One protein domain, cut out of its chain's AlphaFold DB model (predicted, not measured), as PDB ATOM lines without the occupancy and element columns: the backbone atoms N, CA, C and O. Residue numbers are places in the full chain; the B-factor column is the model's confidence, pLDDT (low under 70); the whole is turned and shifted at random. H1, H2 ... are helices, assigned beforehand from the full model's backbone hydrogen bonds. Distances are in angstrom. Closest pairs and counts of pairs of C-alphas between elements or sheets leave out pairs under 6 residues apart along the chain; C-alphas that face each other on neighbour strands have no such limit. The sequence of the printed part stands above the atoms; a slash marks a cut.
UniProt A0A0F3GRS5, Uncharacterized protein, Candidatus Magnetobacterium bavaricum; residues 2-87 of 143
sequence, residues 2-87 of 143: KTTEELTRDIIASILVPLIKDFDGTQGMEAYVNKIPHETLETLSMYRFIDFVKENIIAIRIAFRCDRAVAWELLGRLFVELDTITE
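Overview. This is residues 2 to 87 of the 143 residues of an uncharacterized protein of Candidatus Magnetobacterium bavaricum (UniProt A0A0F3GRS5). Two helical hairpins lie end to end, H1 with H2 at one end and H4 with H5 at the other, and the turns of the two hairpins point to the two far ends of a rod. They meet at a narrow waist, where the beginnings of H1 and H4 touch and short H3 links one hairpin to the other. The printed part has 86 residues with five named helices, in the order H1, H2, H3, H4, H5, and no named strand; the class is all helix. The whole is loose, with a radius of gyration of the C-alphas of 16.7 A and spans of 54 by 24 by 20 A.

Arrangement. Start with the hub, H1, residues 4 to 19, which touches three other helices. H2, residues 26 to 35, forms a helical hairpin with it: they touch, closest at the C-alphas of Ala 13 and Glu 30, 6.2 A apart, at a shallow tilt of 30 degrees, opposite ways. Next look at H3, residues 38 to 42, which only just touches H1, with 3 pairs of C-alphas within 8 A; H1 uses residues 5 to 8 alone, and the closest C-alphas are those of Glu 5 and Leu 41, at 7.1 A. H4, residues 45 to 66, touches H1 at a steep tilt of 50 degrees, opposite ways, through residues 46 to 51 alone on H4 and 4 to 8 alone on H1; the closest C-alphas, of Thr 8 and Tyr 47, are 5.7 A apart. H5, residues 68 to 86, makes the second helical hairpin with H4: they touch at a shallow tilt of 15 degrees, opposite ways, with the C-alphas of Ala 63 and Ala 71 closest at 4.8 A. H5 is apart from H1, H2 and H3, and H2 is apart from H3 and H4. In the backbone, every O i to N i+4 pair is within hydrogen-bond range in H3 and H5; in H1 it is 10 of 12, in H2 5 of 6 and in H4 17 of 18.

Along the chain. Find C-alpha 4 at (226.446, 229.326, 368.922); from there H1 runs 23.1 A to C-alpha 19. H2 runs 14.8 A from C-alpha 26 to C-alpha 35, and H3 6.4 A from C-alpha 38 to C-alpha 42. Find C-alpha 45 at (224.089, 228.784, 380.612), where H4 begins its 31.4 A. H5 runs 26.7 A and ends at C-alpha 86, (214.972, 234.461, 382.935).

Size, cuts and confidence. The C-alphas of Asp 24 and Asp 67, the two farthest apart, are 54.3 A from each other. The printed part, residues 2 to 87, has no cut. The link from H1 to H2 is short; the other three are tight. The mean pLDDT of the printed part is 79.5, and it is under 70 at residues 16 to 28 and 85 to 87.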
ATOM      1  N   LYS A   2     224.792 232.934 362.438       82.94
ATOM      2  CA  LYS A   2     226.012 232.845 363.264       82.94
ATOM      3  C   LYS A   2     226.044 231.533 364.065       82.94
ATOM      4  O   LYS A   2     224.977 231.016 364.429       82.94
ATOM      5  N   THR A   3     227.228 230.998 364.348       88.62
ATOM      6  CA  THR A   3     227.409 229.815 365.212       88.62
ATOM      7  C   THR A   3     227.035 230.139 366.665       88.62
ATOM      8  O   THR A   3     226.756 231.290 367.017       88.62
ATOM      9  N   THR A   4     226.837 229.119 367.507       85.88
ATOM     10  CA  THR A   4     226.446 229.326 368.922       85.88
ATOM     11  C   THR A   4     227.592 229.979 369.681       85.88
ATOM     12  O   THR A   4     227.379 230.919 370.445       85.88
ATOM     13  N   GLU A   5     228.812 229.576 369.344       86.62
ATOM     14  CA  GLU A   5     230.048 230.206 369.777       86.62
ATOM     15  C   GLU A   5     230.127 231.686 369.391       86.62
ATOM     16  O   GLU A   5     230.293 232.523 370.276       86.62
ATOM     17  N   GLU A   6     229.942 232.025 368.110       87.69
ATOM     18  CA  GLU A   6     229.998 233.415 367.628       87.69
ATOM     19  C   GLU A   6     229.002 234.316 368.370       87.69
ATOM     20  O   GLU A   6     229.377 235.370 368.878       87.69
ATOM     21  N   LEU A   7     227.743 233.886 368.502       85.00
ATOM     22  CA  LEU A   7     226.723 234.669 369.213       85.00
ATOM     23  C   LEU A   7     227.024 234.805 370.704       85.00
ATOM     24  O   LEU A   7     226.792 235.864 371.281       85.00
ATOM     25  N   THR A   8     227.535 233.747 371.334       83.19
ATOM     26  CA  THR A   8     227.900 233.783 372.753       83.19
ATOM     27  C   THR A   8     229.017 234.798 372.980       83.19
ATOM     28  O   THR A   8     228.902 235.639 373.871       83.19
ATOM     29  N   ARG A   9     230.069 234.765 372.152       86.06
ATOM     30  CA  ARG A   9     231.191 235.713 372.228       86.06
ATOM     31  C   ARG A   9     230.729 237.152 371.987       86.06
ATOM     32  O   ARG A   9     231.091 238.026 372.771       86.06
ATOM     33  N   ASP A  10     229.873 237.383 370.993       85.81
ATOM     34  CA  ASP A  10     229.304 238.707 370.710       85.81
ATOM     35  C   ASP A  10     228.510 239.268 371.902       85.81
ATOM     36  O   ASP A  10     228.652 240.440 372.261       85.81
ATOM     37  N   ILE A  11     227.682 238.444 372.552       82.12
ATOM     38  CA  ILE A  11     226.887 238.883 373.707       82.12
ATOM     39  C   ILE A  11     227.796 239.177 374.907       82.12
ATOM     40  O   ILE A  11     227.650 240.220 375.540       82.12
ATOM     41  N   ILE A  12     228.779 238.315 375.188       80.31
ATOM     42  CA  ILE A  12     229.763 238.559 376.256       80.31
ATOM     43  C   ILE A  12     230.504 239.877 376.009       80.31
ATOM     44  O   ILE A  12     230.583 240.712 376.911       80.31
ATOM     45  N   ALA A  13     231.019 240.087 374.795       80.88
ATOM     46  CA  ALA A  13     231.756 241.295 374.438       80.88
ATOM     47  C   ALA A  13     230.874 242.548 374.548       80.88
ATOM     48  O   ALA A  13     231.265 243.525 375.182       80.88
ATOM     49  N   SER A  14     229.653 242.508 374.012       77.00
ATOM     50  CA  SER A  14     228.728 243.649 374.047       77.00
ATOM     51  C   SER A  14     228.221 244.008 375.446       77.00
ATOM     52  O   SER A  14     227.833 245.154 375.658       77.00
ATOM     53  N   ILE A  15     228.250 243.082 376.410       72.62
ATOM     54  CA  ILE A  15     227.902 243.357 377.812       72.62
ATOM     55  C   ILE A  15     229.129 243.821 378.603       72.62
ATOM     56  O   ILE A  15     229.056 244.818 379.319       72.62
ATOM     57  N   LEU A  16     230.262 243.123 378.486       66.69
ATOM     58  CA  LEU A  16     231.450 243.403 379.297       66.69
ATOM     59  C   LEU A  16     232.205 244.651 378.834       66.69
ATOM     60  O   LEU A  16     232.628 245.443 379.671       66.69
ATOM     61  N   VAL A  17     232.368 244.857 377.525       66.69
ATOM     62  CA  VAL A  17     233.177 245.968 376.991       66.69
ATOM     63  C   VAL A  17     232.608 247.338 377.393       66.69
ATOM     64  O   VAL A  17     233.385 248.189 377.829       66.69
ATOM     65  N   PRO A  18     231.282 247.588 377.349       64.69
ATOM     66  CA  PRO A  18     230.729 248.867 377.797       64.69
ATOM     67  C   PRO A  18     230.824 249.115 379.305       64.69
ATOM     68  O   PRO A  18     230.901 250.275 379.706       64.69
ATOM     69  N   LEU A  19     230.817 248.061 380.130       59.03
ATOM     70  CA  LEU A  19     230.910 248.163 381.594       59.03
ATOM     71  C   LEU A  19     232.329 248.483 382.080       59.03
ATOM     72  O   LEU A  19     232.514 248.889 383.222       59.03
ATOM     73  N   ILE A  20     233.323 248.299 381.213       58.72
ATOM     74  CA  ILE A  20     234.749 248.388 381.533       58.72
ATOM     75  C   ILE A  20     235.375 249.603 380.815       58.72
ATOM     76  O   ILE A  20     236.583 249.691 380.662       58.72
ATOM     77  N   LYS A  21     234.565 250.586 380.388       52.97
ATOM     78  CA  LYS A  21     235.018 251.788 379.651       52.97
ATOM     79  C   LYS A  21     236.063 252.660 380.372       52.97
ATOM     80  O   LYS A  21     236.675 253.484 379.703       52.97
ATOM     81  N   ASP A  22     236.304 252.449 381.667       53.19
ATOM     82  CA  ASP A  22     237.402 253.083 382.418       53.19
ATOM     83  C   ASP A  22     238.741 252.319 382.317       53.19
ATOM     84  O   ASP A  22     239.752 252.736 382.878       53.19
ATOM     85  N   PHE A  23     238.770 251.190 381.609       49.00
ATOM     86  CA  PHE A  23     239.977 250.425 381.313       49.00
ATOM     87  C   PHE A  23     240.435 250.744 379.889       49.00
ATOM     88  O   PHE A  23     239.693 250.564 378.924       49.00
ATOM     89  N   ASP A  24     241.686 251.176 379.772       49.75
ATOM     90  CA  ASP A  24     242.380 251.717 378.593       49.75
ATOM     91  C   ASP A  24     242.548 250.742 377.390       49.75
ATOM     92  O   ASP A  24     243.500 250.830 376.618       49.75
ATOM     93  N   GLY A  25     241.660 249.759 377.200       55.22
ATOM     94  CA  GLY A  25     241.873 248.677 376.236       55.22
ATOM     95  C   GLY A  25     240.615 247.934 375.802       55.22
ATOM     96  O   GLY A  25     240.480 246.739 376.067       55.22
ATOM     97  N   THR A  26     239.736 248.589 375.045       56.03
ATOM     98  CA  THR A  26     238.619 247.932 374.331       56.03
ATOM     99  C   THR A  26     239.090 246.768 373.442       56.03
ATOM    100  O   THR A  26     238.440 245.725 373.407       56.03
ATOM    101  N   GLN A  27     240.272 246.876 372.822       60.69
ATOM    102  CA  GLN A  27     240.885 245.800 372.020       60.69
ATOM    103  C   GLN A  27     241.355 244.589 372.850       60.69
ATOM    104  O   GLN A  27     241.390 243.466 372.346       60.69
ATOM    105  N   GLY A  28     241.713 244.782 374.125       64.81
ATOM    106  CA  GLY A  28     242.213 243.709 374.991       64.81
ATOM    107  C   GLY A  28     241.114 242.744 375.433       64.81
ATOM    108  O   GLY A  28     241.337 241.534 375.486       64.81
ATOM    109  N   MET A  29     239.910 243.266 375.692       70.31
ATOM    110  CA  MET A  29     238.770 242.450 376.112       70.31
ATOM    111  C   MET A  29     238.168 241.639 374.968       70.31
ATOM    112  O   MET A  29     237.870 240.467 375.171       70.31
ATOM    113  N   GLU A  30     238.061 242.188 373.757       71.38
ATOM    114  CA  GLU A  30     237.654 241.393 372.587       71.38
ATOM    115  C   GLU A  30     238.646 240.253 372.316       71.38
ATOM    116  O   GLU A  30     238.249 239.103 372.118       71.38
ATOM    117  N   ALA A  31     239.951 240.538 372.389       75.31
ATOM    118  CA  ALA A  31     240.986 239.520 372.245       75.31
ATOM    119  C   ALA A  31     240.928 238.457 373.358       75.31
ATOM    120  O   ALA A  31     241.163 237.280 373.089       75.31
ATOM    121  N   TYR A  32     240.608 238.844 374.595       77.69
ATOM    122  CA  TYR A  32     240.406 237.909 375.702       77.69
ATOM    123  C   TYR A  32     239.173 237.027 375.480       77.69
ATOM    124  O   TYR A  32     239.282 235.804 375.555       77.69
ATOM    125  N   VAL A  33     238.027 237.627 375.139       81.75
ATOM    126  CA  VAL A  33     236.782 236.896 374.871       81.75
ATOM    127  C   VAL A  33     236.990 235.895 373.744       81.75
ATOM    128  O   VAL A  33     236.551 234.763 373.886       81.75
ATOM    129  N   ASN A  34     237.716 236.249 372.681       83.00
ATOM    130  CA  ASN A  34     238.025 235.341 371.571       83.00
ATOM    131  C   ASN A  34     239.008 234.213 371.931       83.00
ATOM    132  O   ASN A  34     239.032 233.191 371.252       83.00
ATOM    133  N   LYS A  35     239.791 234.359 373.006       85.56
ATOM    134  CA  LYS A  35     240.704 233.316 373.505       85.56
ATOM    135  C   LYS A  35     240.037 232.308 374.440       85.56
ATOM    136  O   LYS A  35     240.657 231.291 374.738       85.56
ATOM    137  N   ILE A  36     238.811 232.564 374.911       83.25
ATOM    138  CA  ILE A  36     238.085 231.609 375.763       83.25
ATOM    139  C   ILE A  36     237.918 230.291 374.983       83.25
ATOM    140  O   ILE A  36     237.388 230.342 373.872       83.25
ATOM    141  N   PRO A  37     238.344 229.132 375.510       87.19
ATOM    142  CA  PRO A  37     238.194 227.854 374.817       87.19
ATOM    143  C   PRO A  37     236.727 227.508 374.542       87.19
ATOM    144  O   PRO A  37     235.849 227.833 375.343       87.19
ATOM    145  N   HIS A  38     236.467 226.805 373.439       85.69
ATOM    146  CA  HIS A  38     235.118 226.370 373.059       85.69
ATOM    147  C   HIS A  38     234.436 225.567 374.176       85.69
ATOM    148  O   HIS A  38     233.346 225.922 374.611       85.69
ATOM    149  N   GLU A  39     235.135 224.575 374.730       87.50
ATOM    150  CA  GLU A  39     234.651 223.733 375.833       87.50
ATOM    151  C   GLU A  39     234.216 224.565 377.049       87.50
ATOM    152  O   GLU A  39     233.237 224.258 377.723       87.50
ATOM    153  N   THR A  40     234.917 225.672 377.323       85.88
ATOM    154  CA  THR A  40     234.545 226.597 378.399       85.88
ATOM    155  C   THR A  40     233.256 227.341 378.065       85.88
ATOM    156  O   THR A  40     232.399 227.483 378.937       85.88
ATOM    157  N   LEU A  41     233.074 227.780 376.816       85.62
ATOM    158  CA  LEU A  41     231.834 228.425 376.386       85.62
ATOM    159  C   LEU A  41     230.630 227.486 376.499       85.62
ATOM    160  O   LEU A  41     229.592 227.923 376.988       85.62
ATOM    161  N   GLU A  42     230.770 226.206 376.152       86.69
ATOM    162  CA  GLU A  42     229.685 225.211 376.240       86.69
ATOM    163  C   GLU A  42     229.164 224.981 377.669       86.69
ATOM    164  O   GLU A  42     228.022 224.550 377.882       86.69
ATOM    165  N   THR A  43     229.976 225.289 378.683       83.81
ATOM    166  CA  THR A  43     229.538 225.229 380.085       83.81
ATOM    167  C   THR A  43     228.664 226.410 380.503       83.81
ATOM    168  O   THR A  43     227.947 226.307 381.500       83.81
ATOM    169  N   LEU A  44     228.669 227.513 379.748       81.31
ATOM    170  CA  LEU A  44     227.893 228.704 380.075       81.31
ATOM    171  C   LEU A  44     226.404 228.473 379.804       81.31
ATOM    172  O   LEU A  44     226.010 228.063 378.710       81.31
ATOM    173  N   SER A  45     225.552 228.848 380.762       77.75
ATOM    174  CA  SER A  45     224.089 228.784 380.612       77.75
ATOM    175  C   SER A  45     223.595 229.526 379.365       77.75
ATOM    176  O   SER A  45     222.668 229.074 378.701       77.75
ATOM    177  N   MET A  46     224.252 230.635 379.007       79.94
ATOM    178  CA  MET A  46     223.929 231.412 377.810       79.94
ATOM    179  C   MET A  46     224.239 230.666 376.508       79.94
ATOM    180  O   MET A  46     223.432 230.719 375.586       79.94
ATOM    181  N   TYR A  47     225.366 229.955 376.430       85.62
ATOM    182  CA  TYR A  47     225.707 229.173 375.241       85.62
ATOM    183  C   TYR A  47     224.659 228.085 375.011       85.62
ATOM    184  O   TYR A  47     224.058 228.013 373.941       85.62
ATOM    185  N   ARG A  48     224.368 227.302 376.060       83.50
ATOM    186  CA  ARG A  48     223.357 226.234 376.028       83.50
ATOM    187  C   ARG A  48     221.979 226.762 375.644       83.50
ATOM    188  O   ARG A  48     221.261 226.117 374.888       83.50
ATOM    189  N   PHE A  49     221.623 227.953 376.122       81.94
ATOM    190  CA  PHE A  49     220.374 228.609 375.752       81.94
ATOM    191  C   PHE A  49     220.317 228.996 374.274       81.94
ATOM    192  O   PHE A  49     219.324 228.714 373.609       81.94
ATOM    193  N   ILE A  50     221.363 229.641 373.749       83.69
ATOM    194  CA  ILE A  50     221.415 230.034 372.335       83.69
ATOM    195  C   ILE A  50     221.311 228.796 371.446       83.69
ATOM    196  O   ILE A  50     220.601 228.827 370.440       83.69
ATOM    197  N   ASP A  51     221.989 227.718 371.828       85.19
ATOM    198  CA  ASP A  51     221.949 226.451 371.106       85.19
ATOM    199  C   ASP A  51     220.536 225.859 371.086       85.19
ATOM    200  O   ASP A  51     219.952 225.650 370.020       85.19
ATOM    201  N   PHE A  52     219.924 225.748 372.268       85.56
ATOM    202  CA  PHE A  52     218.542 225.308 372.436       85.56
ATOM    203  C   PHE A  52     217.556 226.131 371.591       85.56
ATOM    204  O   PHE A  52     216.706 225.568 370.898       85.56
ATOM    205  N   VAL A  53     217.666 227.464 371.610       85.31
ATOM    206  CA  VAL A  53     216.763 228.365 370.873       85.31
ATOM    207  C   VAL A  53     216.882 228.168 369.365       85.31
ATOM    208  O   VAL A  53     215.865 228.172 368.669       85.31
ATOM    209  N   LYS A  54     218.097 227.985 368.837       85.38
ATOM    210  CA  LYS A  54     218.307 227.787 367.397       85.38
ATOM    211  C   LYS A  54     217.591 226.548 366.890       85.38
ATOM    212  O   LYS A  54     216.856 226.640 365.905       85.38
ATOM    213  N   GLU A  55     217.779 225.420 367.566       86.12
ATOM    214  CA  GLU A  55     217.137 224.164 367.186       86.12
ATOM    215  C   GLU A  55     215.616 224.251 367.334       86.12
ATOM    216  O   GLU A  55     214.879 223.919 366.401       86.12
ATOM    217  N   ASN A  56     215.133 224.785 368.460       86.56
ATOM    218  CA  ASN A  56     213.699 224.858 368.735       86.56
ATOM    219  C   ASN A  56     212.964 225.811 367.789       86.56
ATOM    220  O   ASN A  56     211.882 225.469 367.318       86.56
ATOM    221  N   ILE A  57     213.532 226.969 367.430       86.56
ATOM    222  CA  ILE A  57     212.904 227.871 366.449       86.56
ATOM    223  C   ILE A  57     212.793 227.189 365.082       86.56
ATOM    224  O   ILE A  57     211.761 227.311 364.415       86.56
ATOM    225  N   ILE A  58     213.829 226.468 364.648       86.75
ATOM    226  CA  ILE A  58     213.792 225.727 363.381       86.75
ATOM    227  C   ILE A  58     212.699 224.651 363.442       86.75
ATOM    228  O   ILE A  58     211.857 224.596 362.541       86.75
ATOM    229  N   ALA A  59     212.658 223.864 364.520       88.06
ATOM    230  CA  ALA A  59     211.656 222.823 364.728       88.06
ATOM    231  C   ALA A  59     210.226 223.387 364.745       88.06
ATOM    232  O   ALA A  59     209.362 222.880 364.032       88.06
ATOM    233  N   ILE A  60     209.985 224.486 365.468       89.25
ATOM    234  CA  ILE A  60     208.690 225.180 365.521       89.25
ATOM    235  C   ILE A  60     208.268 225.645 364.123       89.25
ATOM    236  O   ILE A  60     207.125 225.437 363.722       89.25
ATOM    237  N   ARG A  61     209.178 226.241 363.338       87.31
ATOM    238  CA  ARG A  61     208.866 226.711 361.974       87.31
ATOM    239  C   ARG A  61     208.530 225.572 361.018       87.31
ATOM    240  O   ARG A  61     207.673 225.759 360.155       87.31
ATOM    241  N   ILE A  62     209.204 224.430 361.146       89.19
ATOM    242  CA  ILE A  62     208.875 223.221 360.384       89.19
ATOM    243  C   ILE A  62     207.495 222.717 360.816       89.19
ATOM    244  O   ILE A  62     206.611 222.585 359.972       89.19
ATOM    245  N   ALA A  63     207.282 222.538 362.123       91.06
ATOM    246  CA  ALA A  63     206.033 222.045 362.690       91.06
ATOM    247  C   ALA A  63     204.836 222.922 362.298       91.06
ATOM    248  O   ALA A  63     203.832 222.405 361.835       91.06
ATOM    249  N   PHE A  64     204.946 224.253 362.325       88.12
ATOM    250  CA  PHE A  64     203.857 225.135 361.879       88.12
ATOM    251  C   PHE A  64     203.375 224.867 360.445       88.12
ATOM    252  O   PHE A  64     202.228 225.182 360.121       88.12
ATOM    253  N   ARG A  65     204.235 224.307 359.585       89.56
ATOM    254  CA  ARG A  65     203.910 223.980 358.191       89.56
ATOM    255  C   ARG A  65     203.340 222.576 358.011       89.56
ATOM    256  O   ARG A  65     202.610 222.375 357.046       89.56
ATOM    257  N   CYS A  66     203.681 221.623 358.878       88.75
ATOM    258  CA  CYS A  66     203.306 220.216 358.703       88.75
ATOM    259  C   CYS A  66     202.417 219.642 359.818       88.75
ATOM    260  O   CYS A  66     201.615 218.760 359.534       88.75
ATOM    261  N   ASP A  67     202.515 220.148 361.048       91.06
ATOM    262  CA  ASP A  67     201.742 219.715 362.212       91.06
ATOM    263  C   ASP A  67     201.600 220.850 363.248       91.06
ATOM    264  O   ASP A  67     202.498 221.150 364.044       91.06
ATOM    265  N   ARG A  68     200.422 221.483 363.260       85.88
ATOM    266  CA  ARG A  68     200.126 222.595 364.175       85.88
ATOM    267  C   ARG A  68     200.064 222.169 365.641       85.88
ATOM    268  O   ARG A  68     200.361 222.995 366.496       85.88
ATOM    269  N   ALA A  69     199.683 220.927 365.946       87.44
ATOM    270  CA  ALA A  69     199.627 220.456 367.329       87.44
ATOM    271  C   ALA A  69     201.045 220.316 367.897       87.44
ATOM    272  O   ALA A  69     201.328 220.807 368.989       87.44
ATOM    273  N   VAL A  70     201.959 219.750 367.104       88.56
ATOM    274  CA  VAL A  70     203.388 219.684 367.450       88.56
ATOM    275  C   VAL A  70     203.988 221.085 367.585       88.56
ATOM    276  O   VAL A  70     204.779 221.320 368.494       88.56
ATOM    277  N   ALA A  71     203.587 222.044 366.742       89.44
ATOM    278  CA  ALA A  71     204.059 223.427 366.852       89.44
ATOM    279  C   ALA A  71     203.680 224.073 368.196       89.44
ATOM    280  O   ALA A  71     204.521 224.719 368.822       89.44
ATOM    281  N   TRP A  72     202.442 223.873 368.660       89.38
ATOM    282  CA  TRP A  72     201.988 224.375 369.961       89.38
ATOM    283  C   TRP A  72     202.726 223.729 371.134       89.38
ATOM    284  O   TRP A  72     203.119 224.429 372.065       89.38
ATOM    285  N   GLU A  73     202.966 222.420 371.074       90.12
ATOM    286  CA  GLU A  73     203.734 221.698 372.095       90.12
ATOM    287  C   GLU A  73     205.192 222.187 372.156       90.12
ATOM    288  O   GLU A  73     205.719 222.461 373.236       90.12
ATOM    289  N   LEU A  74     205.840 222.372 371.000       88.06
ATOM    290  CA  LEU A  74     207.200 222.914 370.923       88.06
ATOM    291  C   LEU A  74     207.280 224.358 371.438       88.06
ATOM    292  O   LEU A  74     208.229 224.702 372.140       88.06
ATOM    293  N   LEU A  75     206.276 225.193 371.143       88.69
ATOM    294  CA  LEU A  75     206.164 226.536 371.720       88.69
ATOM    295  C   LEU A  75     206.033 226.490 373.247       88.69
ATOM    296  O   LEU A  75     206.718 227.241 373.936       88.69
ATOM    297  N   GLY A  76     205.210 225.585 373.780       86.50
ATOM    298  CA  GLY A  76     205.076 225.380 375.223       86.50
ATOM    299  C   GLY A  76     206.409 225.031 375.889       86.50
ATOM    300  O   GLY A  76     206.778 225.643 376.891       86.50
ATOM    301  N   ARG A  77     207.179 224.110 375.295       86.06
ATOM    302  CA  ARG A  77     208.517 223.731 375.786       86.06
ATOM    303  C   ARG A  77     209.508 224.888 375.737       86.06
ATOM    304  O   ARG A  77     210.246 225.096 376.695       86.06
ATOM    305  N   LEU A  78     209.495 225.665 374.653       86.94
ATOM    306  CA  LEU A  78     210.321 226.864 374.526       86.94
ATOM    307  C   LEU A  78     210.013 227.877 375.639       86.94
ATOM    308  O   LEU A  78     210.941 228.441 376.216       86.94
ATOM    309  N   PHE A  79     208.735 228.086 375.975       82.69
ATOM    310  CA  PHE A  79     208.348 228.991 377.059       82.69
ATOM    311  C   PHE A  79     208.817 228.510 378.433       82.69
ATOM    312  O   PHE A  79     209.342 229.321 379.189       82.69
ATOM    313  N   VAL A  80     208.713 227.212 378.735       80.56
ATOM    314  CA  VAL A  80     209.218 226.644 380.002       80.56
ATOM    315  C   VAL A  80     210.719 226.895 380.177       80.56
ATOM    316  O   VAL A  80     211.178 227.231 381.271       80.56
ATOM    317  N   GLU A  81     211.483 226.795 379.094       78.62
ATOM    318  CA  GLU A  81     212.929 226.979 379.163       78.62
ATOM    319  C   GLU A  81     213.344 228.446 379.232       78.62
ATOM    320  O   GLU A  81     214.237 228.803 380.008       78.62
ATOM    321  N   LEU A  82     212.625 229.327 378.532       76.19
ATOM    322  CA  LEU A  82     212.745 230.774 378.718       76.19
ATOM    323  C   LEU A  82     212.458 231.177 380.169       76.19
ATOM    324  O   LEU A  82     213.209 231.956 380.759       76.19
ATOM    325  N   ASP A  83     211.412 230.608 380.760       72.69
ATOM    326  CA  ASP A  83     210.994 230.831 382.141       72.69
ATOM    327  C   ASP A  83     212.056 230.390 383.162       72.69
ATOM    328  O   ASP A  83     212.283 231.071 384.171       72.69
ATOM    329  N   THR A  84     212.737 229.275 382.891       71.31
ATOM    330  CA  THR A  84     213.835 228.759 383.720       71.31
ATOM    331  C   THR A  84     215.047 229.688 383.700       71.31
ATOM    332  O   THR A  84     215.665 229.911 384.741       71.31
ATOM    333  N   ILE A  85     215.368 230.257 382.538       66.94
ATOM    334  CA  ILE A  85     216.579 231.063 382.323       66.94
ATOM    335  C   ILE A  85     216.412 232.491 382.817       66.94
ATOM    336  O   ILE A  85     217.333 233.076 383.380       66.94
ATOM    337  N   THR A  86     215.236 233.063 382.597       66.12
ATOM    338  CA  THR A  86     214.972 234.461 382.935       66.12
ATOM    339  C   THR A  86     214.589 234.654 384.399       66.12
ATOM    340  O   THR A  86     214.512 235.791 384.859       66.12
ATOM    341  N   GLU A  87     214.295 233.569 385.130       60.44
ATOM    342  CA  GLU A  87     213.771 233.545 386.508       60.44
ATOM    343  C   GLU A  87     212.442 234.319 386.708       60.44
ATOM    344  O   GLU A  87     211.758 234.173 387.729       60.44
TER     345      GLU A  87